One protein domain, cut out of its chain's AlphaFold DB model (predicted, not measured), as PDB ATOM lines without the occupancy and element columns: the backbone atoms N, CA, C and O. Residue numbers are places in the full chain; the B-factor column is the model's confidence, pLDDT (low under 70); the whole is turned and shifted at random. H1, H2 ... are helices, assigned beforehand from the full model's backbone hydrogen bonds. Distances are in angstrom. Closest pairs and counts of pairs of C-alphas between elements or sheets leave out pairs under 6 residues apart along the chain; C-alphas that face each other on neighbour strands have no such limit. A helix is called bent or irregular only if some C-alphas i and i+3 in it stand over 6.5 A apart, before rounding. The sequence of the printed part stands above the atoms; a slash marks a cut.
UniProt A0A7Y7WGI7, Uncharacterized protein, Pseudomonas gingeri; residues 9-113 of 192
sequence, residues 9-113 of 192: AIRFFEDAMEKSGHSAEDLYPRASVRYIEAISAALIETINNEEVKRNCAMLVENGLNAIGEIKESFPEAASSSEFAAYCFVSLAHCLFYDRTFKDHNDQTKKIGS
ATOM      1  N   ALA A   9     -35.311  21.938  50.226       42.38
ATOM      2  CA  ALA A   9     -34.471  22.614  49.237       42.38
ATOM      3  C   ALA A   9     -33.307  21.746  48.721       42.38
ATOM      4  O   ALA A   9     -33.030  21.760  47.527       42.38
ATOM      5  N   ILE A  10     -32.662  20.969  49.601       50.94
ATOM      6  CA  ILE A  10     -31.637  19.986  49.212       50.94
ATOM      7  C   ILE A  10     -32.299  18.907  48.361       50.94
ATOM      8  O   ILE A  10     -31.830  18.628  47.268       50.94
ATOM      9  N   ARG A  11     -33.469  18.425  48.792       57.84
ATOM     10  CA  ARG A  11     -34.246  17.435  48.047       57.84
ATOM     11  C   ARG A  11     -34.731  17.951  46.689       57.84
ATOM     12  O   ARG A  11     -34.693  17.226  45.717       57.84
ATOM     13  N   PHE A  12     -35.150  19.213  46.599       55.41
ATOM     14  CA  PHE A  12     -35.561  19.838  45.338       55.41
ATOM     15  C   PHE A  12     -34.387  20.000  44.369       55.41
ATOM     16  O   PHE A  12     -34.557  19.819  43.167       55.41
ATOM     17  N   PHE A  13     -33.202  20.334  44.884       55.38
ATOM     18  CA  PHE A  13     -31.988  20.398  44.081       55.38
ATOM     19  C   PHE A  13     -31.544  19.005  43.630       55.38
ATOM     20  O   PHE A  13     -31.267  18.822  42.453       55.38
ATOM     21  N   GLU A  14     -31.539  18.021  44.527       59.88
ATOM     22  CA  GLU A  14     -31.270  16.617  44.200       59.88
ATOM     23  C   GLU A  14     -32.267  16.086  43.161       59.88
ATOM     24  O   GLU A  14     -31.841  15.518  42.163       59.88
ATOM     25  N   ASP A  15     -33.561  16.378  43.307       65.25
ATOM     26  CA  ASP A  15     -34.601  16.021  42.334       65.25
ATOM     27  C   ASP A  15     -34.391  16.733  40.983       65.25
ATOM     28  O   ASP A  15     -34.661  16.163  39.927       65.25
ATOM     29  N   ALA A  16     -33.957  18.000  40.983       61.19
ATOM     30  CA  ALA A  16     -33.667  18.750  39.757       61.19
ATOM     31  C   ALA A  16     -32.411  18.212  39.051       61.19
ATOM     32  O   ALA A  16     -32.406  18.061  37.828       61.19
ATOM     33  N   MET A  17     -31.385  17.864  39.824       62.28
ATOM     34  CA  MET A  17     -30.167  17.198  39.367       62.28
ATOM     35  C   MET A  17     -30.484  15.818  38.774       62.28
ATOM     36  O   MET A  17     -30.091  15.530  37.643       62.28
ATOM     37  N   GLU A  18     -31.296  15.016  39.464       66.25
ATOM     38  CA  GLU A  18     -31.755  13.705  39.000       66.25
ATOM     39  C   GLU A  18     -32.587  13.821  37.713       66.25
ATOM     40  O   GLU A  18     -32.343  13.094  36.750       66.25
ATOM     41  N   LYS A  19     -33.502  14.799  37.628       65.31
ATOM     42  CA  LYS A  19     -34.270  15.089  36.402       65.31
ATOM     43  C   LYS A  19     -33.399  15.538  35.232       65.31
ATOM     44  O   LYS A  19     -33.749  15.256  34.089       65.31
ATOM     45  N   SER A  20     -32.290  16.224  35.502       59.03
ATOM     46  CA  SER A  20     -31.310  16.607  34.479       59.03
ATOM     47  C   SER A  20     -30.402  15.448  34.043       59.03
ATOM     48  O   SER A  20     -29.678  15.582  33.061       59.03
ATOM     49  N   GLY A  21     -30.459  14.298  34.728       61.47
ATOM     50  CA  GLY A  21     -29.657  13.115  34.411       61.47
ATOM     51  C   GLY A  21     -28.214  13.170  34.921       61.47
ATOM     52  O   GLY A  21     -27.369  12.429  34.419       61.47
ATOM     53  N   HIS A  22     -27.918  14.030  35.899       58.91
ATOM     54  CA  HIS A  22     -26.575  14.227  36.449       58.91
ATOM     55  C   HIS A  22     -26.535  13.891  37.944       58.91
ATOM     56  O   HIS A  22     -27.415  14.303  38.698       58.91
ATOM     57  N   SER A  23     -25.501  13.173  38.399       57.94
ATOM     58  CA  SER A  23     -25.287  12.926  39.830       57.94
ATOM     59  C   SER A  23     -24.431  14.028  40.469       57.94
ATOM     60  O   SER A  23     -23.622  14.676  39.806       57.94
ATOM     61  N   ALA A  24     -24.562  14.223  41.783       50.75
ATOM     62  CA  ALA A  24     -23.703  15.143  42.536       50.75
ATOM     63  C   ALA A  24     -22.214  14.726  42.526       50.75
ATOM     64  O   ALA A  24     -21.332  15.561  42.730       50.75
ATOM     65  N   GLU A  25     -21.928  13.447  42.267       50.62
ATOM     66  CA  GLU A  25     -20.575  12.882  42.195       50.62
ATOM     67  C   GLU A  25     -19.894  13.156  40.844       50.62
ATOM     68  O   GLU A  25     -18.673  13.305  40.796       50.62
ATOM     69  N   ASP A  26     -20.668  13.353  39.767       51.84
ATOM     70  CA  ASP A  26     -20.160  13.770  38.447       51.84
ATOM     71  C   ASP A  26     -19.571  15.194  38.452       51.84
ATOM     72  O   ASP A  26     -18.982  15.651  37.468       51.84
ATOM     73  N   LEU A  27     -19.752  15.916  39.560       51.75
ATOM     74  CA  LEU A  27     -19.624  17.360  39.637       51.75
ATOM     75  C   LEU A  27     -18.411  17.872  40.454       51.75
ATOM     76  O   LEU A  27     -18.279  19.075  40.665       51.75
ATOM     77  N   TYR A  28     -17.459  17.024  40.860       48.97
ATOM     78  CA  TYR A  28     -16.215  17.452  41.540       48.97
ATOM     79  C   TYR A  28     -14.928  17.120  40.749       48.97
ATOM     80  O   TYR A  28     -14.841  16.083  40.097       48.97
ATOM     81  N   PRO A  29     -13.841  17.904  40.910       49.22
ATOM     82  CA  PRO A  29     -13.590  19.236  40.382       49.22
ATOM     83  C   PRO A  29     -12.756  19.138  39.088       49.22
ATOM     84  O   PRO A  29     -11.524  19.192  39.094       49.22
ATOM     85  N   ARG A  30     -13.409  19.018  37.939       49.53
ATOM     86  CA  ARG A  30     -12.828  19.516  36.690       49.53
ATOM     87  C   ARG A  30     -13.790  20.573  36.194       49.53
ATOM     88  O   ARG A  30     -14.975  20.274  36.066       49.53
ATOM     89  N   ALA A  31     -13.289  21.789  35.975       56.62
ATOM     90  CA  ALA A  31     -14.005  22.843  35.267       56.62
ATOM     91  C   ALA A  31     -14.321  22.308  33.869       56.62
ATOM     92  O   ALA A  31     -13.531  22.425  32.943       56.62
ATOM     93  N   SER A  32     -15.415  21.566  33.774       68.25
ATOM     94  CA  SER A  32     -15.852  20.907  32.565       68.25
ATOM     95  C   SER A  32     -17.141  21.574  32.147       68.25
ATOM     96  O   SER A  32     -17.996  21.893  32.974       68.25
ATOM     97  N   VAL A  33     -17.282  21.765  30.843       74.12
ATOM     98  CA  VAL A  33     -18.491  22.306  30.220       74.12
ATOM     99  C   VAL A  33     -19.746  21.560  30.702       74.12
ATOM    100  O   VAL A  33     -20.764  22.187  30.961       74.12
ATOM    101  N   ARG A  34     -19.634  20.251  30.967       75.06
ATOM    102  CA  ARG A  34     -20.713  19.426  31.534       75.06
ATOM    103  C   ARG A  34     -21.170  19.860  32.927       75.06
ATOM    104  O   ARG A  34     -22.357  19.818  33.213       75.06
ATOM    105  N   TYR A  35     -20.253  20.285  33.796       74.50
ATOM    106  CA  TYR A  35     -20.621  20.805  35.118       74.50
ATOM    107  C   TYR A  35     -21.398  22.119  34.997       74.50
ATOM    108  O   TYR A  35     -22.405  22.326  35.672       74.50
ATOM    109  N   ILE A  36     -20.922  23.004  34.117       79.62
ATOM    110  CA  ILE A  36     -21.552  24.298  33.834       79.62
ATOM    111  C   ILE A  36     -22.968  24.069  33.299       79.62
ATOM    112  O   ILE A  36     -23.905  24.712  33.769       79.62
ATOM    113  N   GLU A  37     -23.125  23.122  32.376       81.62
ATOM    114  CA  GLU A  37     -24.406  22.707  31.809       81.62
ATOM    115  C   GLU A  37     -25.359  22.162  32.884       81.62
ATOM    116  O   GLU A  37     -26.461  22.686  33.032       81.62
ATOM    117  N   ALA A  38     -24.909  21.201  33.699       80.50
ATOM    118  CA  ALA A  38     -25.726  20.577  34.741       80.50
ATOM    119  C   ALA A  38     -26.249  21.591  35.771       80.50
ATOM    120  O   ALA A  38     -27.447  21.638  36.052       80.50
ATOM    121  N   ILE A  39     -25.375  22.455  36.305       79.56
ATOM    122  CA  ILE A  39     -25.805  23.474  37.274       79.56
ATOM    123  C   ILE A  39     -26.714  24.506  36.619       79.56
ATOM    124  O   ILE A  39     -27.708  24.912  37.219       79.56
ATOM    125  N   SER A  40     -26.405  24.929  35.395       84.88
ATOM    126  CA  SER A  40     -27.248  25.889  34.685       84.88
ATOM    127  C   SER A  40     -28.648  25.322  34.445       84.88
ATOM    128  O   SER A  40     -29.627  26.020  34.700       84.88
ATOM    129  N   ALA A  41     -28.759  24.053  34.043       85.12
ATOM    130  CA  ALA A  41     -30.034  23.363  33.880       85.12
ATOM    131  C   ALA A  41     -30.811  23.278  35.204       85.12
ATOM    132  O   ALA A  41     -31.976  23.673  35.256       85.12
ATOM    133  N   ALA A  42     -30.157  22.856  36.292       81.88
ATOM    134  CA  ALA A  42     -30.781  22.794  37.613       81.88
ATOM    135  C   ALA A  42     -31.284  24.172  38.081       81.88
ATOM    136  O   ALA A  42     -32.402  24.287  38.584       81.88
ATOM    137  N   LEU A  43     -30.500  25.238  37.868       82.88
ATOM    138  CA  LEU A  43     -30.908  26.611  38.179       82.88
ATOM    139  C   LEU A  43     -32.092  27.068  37.316       82.88
ATOM    140  O   LEU A  43     -33.025  27.672  37.844       82.88
ATOM    141  N   ILE A  44     -32.098  26.759  36.016       86.50
ATOM    142  CA  ILE A  44     -33.197  27.095  35.097       86.50
ATOM    143  C   ILE A  44     -34.500  26.402  35.512       86.50
ATOM    144  O   ILE A  44     -35.557  27.032  35.484       86.50
ATOM    145  N   GLU A  45     -34.448  25.142  35.949       85.50
ATOM    146  CA  GLU A  45     -35.631  24.406  36.417       85.50
ATOM    147  C   GLU A  45     -36.283  25.024  37.659       85.50
ATOM    148  O   GLU A  45     -37.474  24.832  37.900       85.50
ATOM    149  N   THR A  46     -35.544  25.829  38.422       80.00
ATOM    150  CA  THR A  46     -36.102  26.546  39.575       80.00
ATOM    151  C   THR A  46     -36.925  27.785  39.189       80.00
ATOM    152  O   THR A  46     -37.609  28.373  40.032       80.00
ATOM    153  N   ILE A  47     -36.868  28.212  37.922       83.12
ATOM    154  CA  ILE A  47     -37.538  29.419  37.432       83.12
ATOM    155  C   ILE A  47     -38.995  29.096  37.081       83.12
ATOM    156  O   ILE A  47     -39.281  28.425  36.098       83.12
ATOM    157  N   ASN A  48     -39.934  29.660  37.846       84.19
ATOM    158  CA  ASN A  48     -41.376  29.449  37.637       84.19
ATOM    159  C   ASN A  48     -41.969  30.216  36.440       84.19
ATOM    160  O   ASN A  48     -43.087  29.935  36.017       84.19
ATOM    161  N   ASN A  49     -41.284  31.249  35.942       90.88
ATOM    162  CA  ASN A  49     -41.758  32.027  34.800       90.88
ATOM    163  C   ASN A  49     -41.211  31.416  33.503       90.88
ATOM    164  O   ASN A  49     -40.016  31.509  33.247       90.88
ATOM    165  N   GLU A  50     -42.094  30.852  32.679       91.56
ATOM    166  CA  GLU A  50     -41.736  30.150  31.437       91.56
ATOM    167  C   GLU A  50     -40.994  31.015  30.406       91.56
ATOM    168  O   GLU A  50     -40.109  30.529  29.704       91.56
ATOM    169  N   GLU A  51     -41.321  32.305  30.307       94.19
ATOM    170  CA  GLU A  51     -40.625  33.220  29.398       94.19
ATOM    171  C   GLU A  51     -39.192  33.472  29.876       94.19
ATOM    172  O   GLU A  51     -38.242  33.356  29.100       94.19
ATOM    173  N   VAL A  52     -39.018  33.740  31.173       88.00
ATOM    174  CA  VAL A  52     -37.694  33.915  31.786       88.00
ATOM    175  C   VAL A  52     -36.887  32.621  31.698       88.00
ATOM    176  O   VAL A  52     -35.718  32.665  31.328       88.00
ATOM    177  N   LYS A  53     -37.515  31.470  31.968       89.12
ATOM    178  CA  LYS A  53     -36.906  30.140  31.863       89.12
ATOM    179  C   LYS A  53     -36.348  29.903  30.460       89.12
ATOM    180  O   LYS A  53     -35.177  29.555  30.317       89.12
ATOM    181  N   ARG A  54     -37.150  30.177  29.422       91.25
ATOM    182  CA  ARG A  54     -36.726  30.080  28.016       91.25
ATOM    183  C   ARG A  54     -35.569  31.029  27.696       91.25
ATOM    184  O   ARG A  54     -34.607  30.608  27.061       91.25
ATOM    185  N   ASN A  55     -35.639  32.280  28.152       91.38
ATOM    186  CA  ASN A  55     -34.573  33.258  27.928       91.38
ATOM    187  C   ASN A  55     -33.257  32.825  28.593       91.38
ATOM    188  O   ASN A  55     -32.199  32.924  27.978       91.38
ATOM    189  N   CYS A  56     -33.314  32.304  29.821       90.19
ATOM    190  CA  CYS A  56     -32.146  31.773  30.520       90.19
ATOM    191  C   CYS A  56     -31.565  30.538  29.820       90.19
ATOM    192  O   CYS A  56     -30.351  30.475  29.650       90.19
ATOM    193  N   ALA A  57     -32.404  29.603  29.361       89.62
ATOM    194  CA  ALA A  57     -31.953  28.435  28.602       89.62
ATOM    195  C   ALA A  57     -31.212  28.838  27.319       89.62
ATOM    196  O   ALA A  57     -30.102  28.373  27.082       89.62
ATOM    197  N   MET A  58     -31.772  29.781  26.558       92.75
ATOM    198  CA  MET A  58     -31.140  30.305  25.345       92.75
ATOM    199  C   MET A  58     -29.805  31.012  25.641       92.75
ATOM    200  O   MET A  58     -28.848  30.874  24.884       92.75
ATOM    201  N   LEU A  59     -29.706  31.761  26.746       91.75
ATOM    202  CA  LEU A  59     -28.448  32.400  27.153       91.75
ATOM    203  C   LEU A  59     -27.368  31.375  27.517       91.75
ATOM    204  O   LEU A  59     -26.208  31.564  27.152       91.75
ATOM    205  N   VAL A  60     -27.742  30.305  28.218       90.19
ATOM    206  CA  VAL A  60     -26.822  29.220  28.583       90.19
ATOM    207  C   VAL A  60     -26.349  28.485  27.333       90.19
ATOM    208  O   VAL A  60     -25.145  28.330  27.159       90.19
ATOM    209  N   GLU A  61     -27.260  28.114  26.434       89.50
ATOM    210  CA  GLU A  61     -26.928  27.465  25.161       89.50
ATOM    211  C   GLU A  61     -25.955  28.315  24.330       89.50
ATOM    212  O   GLU A  61     -24.895  27.836  23.926       89.50
ATOM    213  N   ASN A  62     -26.246  29.608  24.163       91.56
ATOM    214  CA  ASN A  62     -25.362  30.534  23.454       91.56
ATOM    215  C   ASN A  62     -23.979  30.647  24.119       91.56
ATOM    216  O   ASN A  62     -22.963  30.693  23.428       91.56
ATOM    217  N   GLY A  63     -23.927  30.682  25.454       89.81
ATOM    218  CA  GLY A  63     -22.673  30.724  26.203       89.81
ATOM    219  C   GLY A  63     -21.835  29.455  26.031       89.81
ATOM    220  O   GLY A  63     -20.626  29.545  25.822       89.81
ATOM    221  N   LEU A  64     -22.467  28.277  26.074       87.75
ATOM    222  CA  LEU A  64     -21.798  26.991  25.862       87.75
ATOM    223  C   LEU A  64     -21.269  26.866  24.426       87.75
ATOM    224  O   LEU A  64     -20.125  26.452  24.241       87.75
ATOM    225  N   ASN A  65     -22.051  27.301  23.434       89.19
ATOM    226  CA  ASN A  65     -21.619  27.344  22.035       89.19
ATOM    227  C   ASN A  65     -20.397  28.256  21.854       89.19
ATOM    228  O   ASN A  65     -19.405  27.833  21.269       89.19
ATOM    229  N   ALA A  66     -20.410  29.458  22.442       90.12
ATOM    230  CA  ALA A  66     -19.270  30.374  22.388       90.12
ATOM    231  C   ALA A  66     -18.005  29.787  23.043       90.12
ATOM    232  O   ALA A  66     -16.897  29.969  22.540       90.12
ATOM    233  N   ILE A  67     -18.144  29.046  24.149       86.75
ATOM    234  CA  ILE A  67     -17.018  28.322  24.764       86.75
ATOM    235  C   ILE A  67     -16.490  27.237  23.813       86.75
ATOM    236  O   ILE A  67     -15.274  27.080  23.692       86.75
ATOM    237  N   GLY A  68     -17.380  26.523  23.117       86.00
ATOM    238  CA  GLY A  68     -17.021  25.554  22.078       86.00
ATOM    239  C   GLY A  68     -16.228  26.187  20.932       86.00
ATOM    240  O   GLY A  68     -15.145  25.710  20.600       86.00
ATOM    241  N   GLU A  69     -16.694  27.316  20.400       90.06
ATOM    242  CA  GLU A  69     -16.004  28.061  19.338       90.06
ATOM    243  C   GLU A  69     -14.621  28.561  19.777       90.06
ATOM    244  O   GLU A  69     -13.651  28.455  19.019       90.06
ATOM    245  N   ILE A  70     -14.500  29.063  21.014       89.69
ATOM    246  CA  ILE A  70     -13.206  29.460  21.597       89.69
ATOM    247  C   ILE A  70     -12.274  28.255  21.674       89.69
ATOM    248  O   ILE A  70     -11.091  28.379  21.379       89.69
ATOM    249  N   LYS A  71     -12.788  27.085  22.050       87.62
ATOM    250  CA  LYS A  71     -11.988  25.866  22.161       87.62
ATOM    251  C   LYS A  71     -11.453  25.382  20.818       87.62
ATOM    252  O   LYS A  71     -10.323  24.902  20.763       87.62
ATOM    253  N   GLU A  72     -12.245  25.513  19.760       89.75
ATOM    254  CA  GLU A  72     -11.838  25.157  18.399       89.75
ATOM    255  C   GLU A  72     -10.868  26.181  17.798       89.75
ATOM    256  O   GLU A  72      -9.869  25.799  17.187       89.75
ATOM    257  N   SER A  73     -11.140  27.473  17.994       94.81
ATOM    258  CA  SER A  73     -10.398  28.564  17.348       94.81
ATOM    259  C   SER A  73      -9.143  28.990  18.114       94.81
ATOM    260  O   SER A  73      -8.173  29.433  17.502       94.81
ATOM    261  N   PHE A  74      -9.158  28.864  19.445       93.50
ATOM    262  CA  PHE A  74      -8.106  29.315  20.362       93.50
ATOM    263  C   PHE A  74      -7.882  28.289  21.495       93.50
ATOM    264  O   PHE A  74      -8.219  28.552  22.658       93.50
ATOM    265  N   PRO A  75      -7.313  27.105  21.199       88.88
ATOM    266  CA  PRO A  75      -7.156  26.025  22.178       88.88
ATOM    267  C   PRO A  75      -6.394  26.439  23.446       88.88
ATOM    268  O   PRO A  75      -6.700  25.963  24.538       88.88
ATOM    269  N   GLU A  76      -5.435  27.359  23.327       89.12
ATOM    270  CA  GLU A  76      -4.678  27.920  24.448       89.12
ATOM    271  C   GLU A  76      -5.530  28.767  25.410       89.12
ATOM    272  O   GLU A  76      -5.209  28.867  26.595       89.12
ATOM    273  N   ALA A  77      -6.633  29.349  24.929       86.12
ATOM    274  CA  ALA A  77      -7.557  30.152  25.727       86.12
ATOM    275  C   ALA A  77      -8.708  29.321  26.325       86.12
ATOM    276  O   ALA A  77      -9.338  29.761  27.290       86.12
ATOM    277  N   ALA A  78      -8.951  28.116  25.799       80.56
ATOM    278  CA  ALA A  78     -10.088  27.264  26.144       80.56
ATOM    279  C   ALA A  78     -10.200  26.966  27.647       80.56
ATOM    280  O   ALA A  78     -11.268  27.086  28.239       80.56
ATOM    281  N   SER A  79      -9.088  26.622  28.302       78.62
ATOM    282  CA  SER A  79      -9.112  26.326  29.740       78.62
ATOM    283  C   SER A  79      -9.441  27.558  30.587       78.62
ATOM    284  O   SER A  79     -10.092  27.440  31.623       78.62
ATOM    285  N   SER A  80      -9.015  28.748  30.150       80.56
ATOM    286  CA  SER A  80      -9.294  29.995  30.869       80.56
ATOM    287  C   SER A  80     -10.751  30.428  30.701       80.56
ATOM    288  O   SER A  80     -11.360  30.889  31.665       80.56
ATOM    289  N   SER A  81     -11.333  30.247  29.508       82.38
ATOM    290  CA  SER A  81     -12.752  30.540  29.266       82.38
ATOM    291  C   SER A  81     -13.672  29.559  30.001       82.38
ATOM    292  O   SER A  81     -14.612  30.000  30.663       82.38
ATOM    293  N   GLU A  82     -13.363  28.257  29.981       79.50
ATOM    294  CA  GLU A  82     -14.084  27.233  30.756       79.50
ATOM    295  C   GLU A  82     -14.027  27.540  32.266       79.50
ATOM    296  O   GLU A  82     -15.049  27.491  32.954       79.50
ATOM    297  N   PHE A  83     -12.859  27.931  32.790       77.62
ATOM    298  CA  PHE A  83     -12.708  28.290  34.202       77.62
ATOM    299  C   PHE A  83     -13.460  29.572  34.586       77.62
ATOM    300  O   PHE A  83     -14.069  29.634  35.657       77.62
ATOM    301  N   ALA A  84     -13.464  30.589  33.721       80.06
ATOM    302  CA  ALA A  84     -14.235  31.807  33.951       80.06
ATOM    303  C   ALA A  84     -15.743  31.507  34.004       80.06
ATOM    304  O   ALA A  84     -16.429  31.943  34.930       80.06
ATOM    305  N   ALA A  85     -16.246  30.708  33.059       83.38
ATOM    306  CA  ALA A  85     -17.645  30.293  33.026       83.38
ATOM    307  C   ALA A  85     -18.030  29.463  34.263       83.38
ATOM    308  O   ALA A  85     -19.072  29.716  34.871       83.38
ATOM    309  N   TYR A  86     -17.153  28.552  34.698       79.62
ATOM    310  CA  TYR A  86     -17.303  27.833  35.964       79.62
ATOM    311  C   TYR A  86     -17.451  28.800  37.147       79.62
ATOM    312  O   TYR A  86     -18.422  28.703  37.892       79.62
ATOM    313  N   CYS A  87     -16.551  29.781  37.288       75.31
ATOM    314  CA  CYS A  87     -16.606  30.752  38.384       75.31
ATOM    315  C   CYS A  87     -17.939  31.515  38.430       75.31
ATOM    316  O   CYS A  87     -18.507  31.701  39.508       75.31
ATOM    317  N   PHE A  88     -18.458  31.945  37.275       81.00
ATOM    318  CA  PHE A  88     -19.725  32.677  37.213       81.00
ATOM    319  C   PHE A  88     -20.929  31.807  37.575       81.00
ATOM    320  O   PHE A  88     -21.781  32.248  38.348       81.00
ATOM    321  N   VAL A  89     -20.991  30.573  37.071       80.62
ATOM    322  CA  VAL A  89     -22.085  29.646  37.397       80.62
ATOM    323  C   VAL A  89     -22.033  29.226  38.865       80.62
ATOM    324  O   VAL A  89     -23.066  29.223  39.533       80.62
ATOM    325  N   SER A  90     -20.845  28.971  39.417       74.38
ATOM    326  CA  SER A  90     -20.681  28.693  40.847       74.38
ATOM    327  C   SER A  90     -21.107  29.878  41.716       74.38
ATOM    328  O   SER A  90     -21.804  29.680  42.709       74.38
ATOM    329  N   LEU A  91     -20.765  31.115  41.338       74.25
ATOM    330  CA  LEU A  91     -21.226  32.307  42.052       74.25
ATOM    331  C   LEU A  91     -22.754  32.442  41.997       74.25
ATOM    332  O   LEU A  91     -23.383  32.686  43.027       74.25
ATOM    333  N   ALA A  92     -23.354  32.261  40.817       80.94
ATOM    334  CA  ALA A  92     -24.805  32.289  40.655       80.94
ATOM    335  C   ALA A  92     -25.483  31.230  41.538       80.94
ATOM    336  O   ALA A  92     -26.463  31.535  42.217       80.94
ATOM    337  N   HIS A  93     -24.912  30.025  41.602       77.94
ATOM    338  CA  HIS A  93     -25.381  28.958  42.477       77.94
ATOM    339  C   HIS A  93     -25.279  29.335  43.962       77.94
ATOM    340  O   HIS A  93     -26.268  29.209  44.680       77.94
ATOM    341  N   CYS A  94     -24.143  29.867  44.427       72.94
ATOM    342  CA  CYS A  94     -23.989  30.307  45.819       72.94
ATOM    343  C   CYS A  94     -25.000  31.397  46.204       72.94
ATOM    344  O   CYS A  94     -25.593  31.331  47.280       72.94
ATOM    345  N   LEU A  95     -25.225  32.379  45.326       73.62
ATOM    346  CA  LEU A  95     -26.194  33.455  45.555       73.62
ATOM    347  C   LEU A  95     -27.634  32.934  45.572       73.62
ATOM    348  O   LEU A  95     -28.446  33.368  46.393       73.62
ATOM    349  N   PHE A  96     -27.952  32.003  44.673       79.38
ATOM    350  CA  PHE A  96     -29.262  31.369  44.623       79.38
ATOM    351  C   PHE A  96     -29.519  30.536  45.880       79.38
ATOM    352  O   PHE A  96     -30.581  30.665  46.492       79.38
ATOM    353  N   TYR A  97     -28.537  29.737  46.301       75.44
ATOM    354  CA  TYR A  97     -28.616  28.921  47.506       75.44
ATOM    355  C   TYR A  97     -28.799  29.785  48.755       75.44
ATOM    356  O   TYR A  97     -29.745  29.559  49.502       75.44
ATOM    357  N   ASP A  98     -27.973  30.820  48.961       73.62
ATOM    358  CA  ASP A  98     -28.095  31.707  50.129       73.62
ATOM    359  C   ASP A  98     -29.491  32.341  50.210       73.62
ATOM    360  O   ASP A  98     -30.151  32.304  51.253       73.62
ATOM    361  N   ARG A  99     -29.994  32.849  49.079       74.56
ATOM    362  CA  ARG A  99     -31.300  33.510  49.030       74.56
ATOM    363  C   ARG A  99     -32.460  32.547  49.256       74.56
ATOM    364  O   ARG A  99     -33.329  32.826  50.078       74.56
ATOM    365  N   THR A 100     -32.484  31.425  48.544       76.44
ATOM    366  CA  THR A 100     -33.577  30.446  48.646       76.44
ATOM    367  C   THR A 100     -33.585  29.756  49.999       76.44
ATOM    368  O   THR A 100     -34.649  29.595  50.598       76.44
ATOM    369  N   PHE A 101     -32.408  29.418  50.531       71.94
ATOM    370  CA  PHE A 101     -32.272  28.856  51.864       71.94
ATOM    371  C   PHE A 101     -32.764  29.841  52.922       71.94
ATOM    372  O   PHE A 101     -33.553  29.463  53.786       71.94
ATOM    373  N   LYS A 102     -32.366  31.116  52.841       71.25
ATOM    374  CA  LYS A 102     -32.816  32.150  53.778       71.25
ATOM    375  C   LYS A 102     -34.327  32.363  53.724       71.25
ATOM    376  O   LYS A 102     -34.974  32.308  54.771       71.25
ATOM    377  N   ASP A 103     -34.894  32.526  52.529       75.56
ATOM    378  CA  ASP A 103     -36.337  32.705  52.344       75.56
ATOM    379  C   ASP A 103     -37.117  31.499  52.893       75.56
ATOM    380  O   ASP A 103     -38.114  31.662  53.605       75.56
ATOM    381  N   HIS A 104     -36.634  30.280  52.639       72.00
ATOM    382  CA  HIS A 104     -37.242  29.058  53.160       72.00
ATOM    383  C   HIS A 104     -37.143  28.952  54.684       72.00
ATOM    384  O   HIS A 104     -38.112  28.581  55.351       72.00
ATOM    385  N   ASN A 105     -35.991  29.290  55.261       72.62
ATOM    386  CA  ASN A 105     -35.778  29.227  56.702       72.62
ATOM    387  C   ASN A 105     -36.676  30.245  57.427       72.62
ATOM    388  O   ASN A 105     -37.283  29.940  58.456       72.62
ATOM    389  N   ASP A 106     -36.854  31.431  56.844       74.69
ATOM    390  CA  ASP A 106     -37.766  32.454  57.356       74.69
ATOM    391  C   ASP A 106     -39.237  32.027  57.242       74.69
ATOM    392  O   ASP A 106     -40.017  32.228  58.180       74.69
ATOM    393  N   GLN A 107     -39.633  31.382  56.139       74.31
ATOM    394  CA  GLN A 107     -40.968  30.790  56.006       74.31
ATOM    395  C   GLN A 107     -41.196  29.654  57.010       74.31
ATOM    396  O   GLN A 107     -42.241  29.611  57.660       74.31
ATOM    397  N   THR A 108     -40.212  28.779  57.202       73.94
ATOM    398  CA  THR A 108     -40.289  27.651  58.140       73.94
ATOM    399  C   THR A 108     -40.435  28.141  59.576       73.94
ATOM    400  O   THR A 108     -41.306  27.661  60.304       73.94
ATOM    401  N   LYS A 109     -39.675  29.169  59.978       75.81
ATOM    402  CA  LYS A 109     -39.831  29.823  61.289       75.81
ATOM    403  C   LYS A 109     -41.233  30.404  61.473       75.81
ATOM    404  O   LYS A 109     -41.855  30.195  62.517       75.81
ATOM    405  N   LYS A 110     -41.766  31.089  60.452       74.88
ATOM    406  CA  LYS A 110     -43.135  31.632  60.481       74.88
ATOM    407  C   LYS A 110     -44.171  30.518  60.636       74.88
ATOM    408  O   LYS A 110     -45.003  30.599  61.539       74.88
ATOM    409  N   ILE A 111     -44.095  29.459  59.830       78.19
ATOM    410  CA  ILE A 111     -45.021  28.318  59.895       78.19
ATOM    411  C   ILE A 111     -44.930  27.630  61.260       78.19
ATOM    412  O   ILE A 111     -45.961  27.408  61.892       78.19
ATOM    413  N   GLY A 112     -43.720  27.366  61.759       76.81
ATOM    414  CA  GLY A 112     -43.503  26.765  63.076       76.81
ATOM    415  C   GLY A 112     -44.164  27.565  64.200       76.81
ATOM    416  O   GLY A 112     -44.856  26.991  65.044       76.81
ATOM    417  N   SER A 113     -44.046  28.897  64.165       79.00
ATOM    418  CA  SER A 113     -44.702  29.775  65.143       79.00
ATOM    419  C   SER A 113     -46.235  29.705  65.070       79.00
ATOM    420  O   SER A 113     -46.898  29.589  66.101       79.00
TER     421      SER A 113
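AT A GLANCE: This is residues 9 to 113 of the 192 residues of an uncharacterized protein of Pseudomonas gingeri (UniProt A0A7Y7WGI7). A very long helix, H5, makes the long axis, and H4 folds back from its beginning to form a narrow V, a helical hairpin whose far ends spread. The shorter H3 sits in the mouth of this V and packs on both arms, while H1 crosses H3 on its other side and the tiny H2 lies near H3; residues 105 to 113 of H5 stick out alone. The printed part has 105 residues with five named helices, H1 to H5 in chain order, and no named strand, and its class is all helix. It is only just loose, close to compact, with a radius of gyration of the C-alphas of 15.8 A, and it spans 59 by 31 by 23 A.

HOW THE PARTS SIT: Start at H5, residues 75 to 113, and look back to H4, residues 50 to 73: they touch at a shallow tilt of 24 degrees, opposite ways. Only residues 67 to 71 of H4 and 77 to 82 of H5 take part, the closest C-alphas being those of Lys 71 and Ala 78, 4.6 A apart. H3, residues 33 to 45, touches residues 82 to 93 of H5 at a shallow tilt of 30 degrees, the same way, with the C-alphas of Ile 36 and Tyr 86 closest at 5.9 A. H3 and H4 form a second helical hairpin at 7 degrees, with the C-alphas of Ile 44 and Lys 53 closest at 5.8 A. H3, H4 and H5 are an up and down bundle, each helix running against the one before. H1, residues 9 to 20, touches H3 at a steep tilt of 61 degrees, with the C-alphas of Ala 16 and Ala 42 closest at 5.4 A. H2, residues 24 to 27, is close to but not clearly touching H3; H1 and H4 are apart. In H1, H3 and H4 every O i to N i+4 pair is within hydrogen-bond range, in H5 33 of 35 are, and H2 is too short for such a pair.

IN THESE COORDINATES: Find C-alpha 75 at (-7.156, 26.025, 22.178); from there H5 runs 57.2 A to C-alpha 113 at (-44.702, 29.775, 65.143). H5 is irregular: C-alphas 76 and 79 are 7.1 A apart. H4 measures 34.4 A, H3 18.3 A, H1 16.2 A from C-alpha 9 at (-34.471, 22.614, 49.237), and H2 5.5 A.

THE WHOLE: Look for the two farthest C-alphas at Ser 73 and Ser 113, 58.8 A apart. The printed part has no cut, and the four links are tight. Its mean pLDDT is 76.5; in the B-factor column you will find residues 9 to 32 of the model under 70.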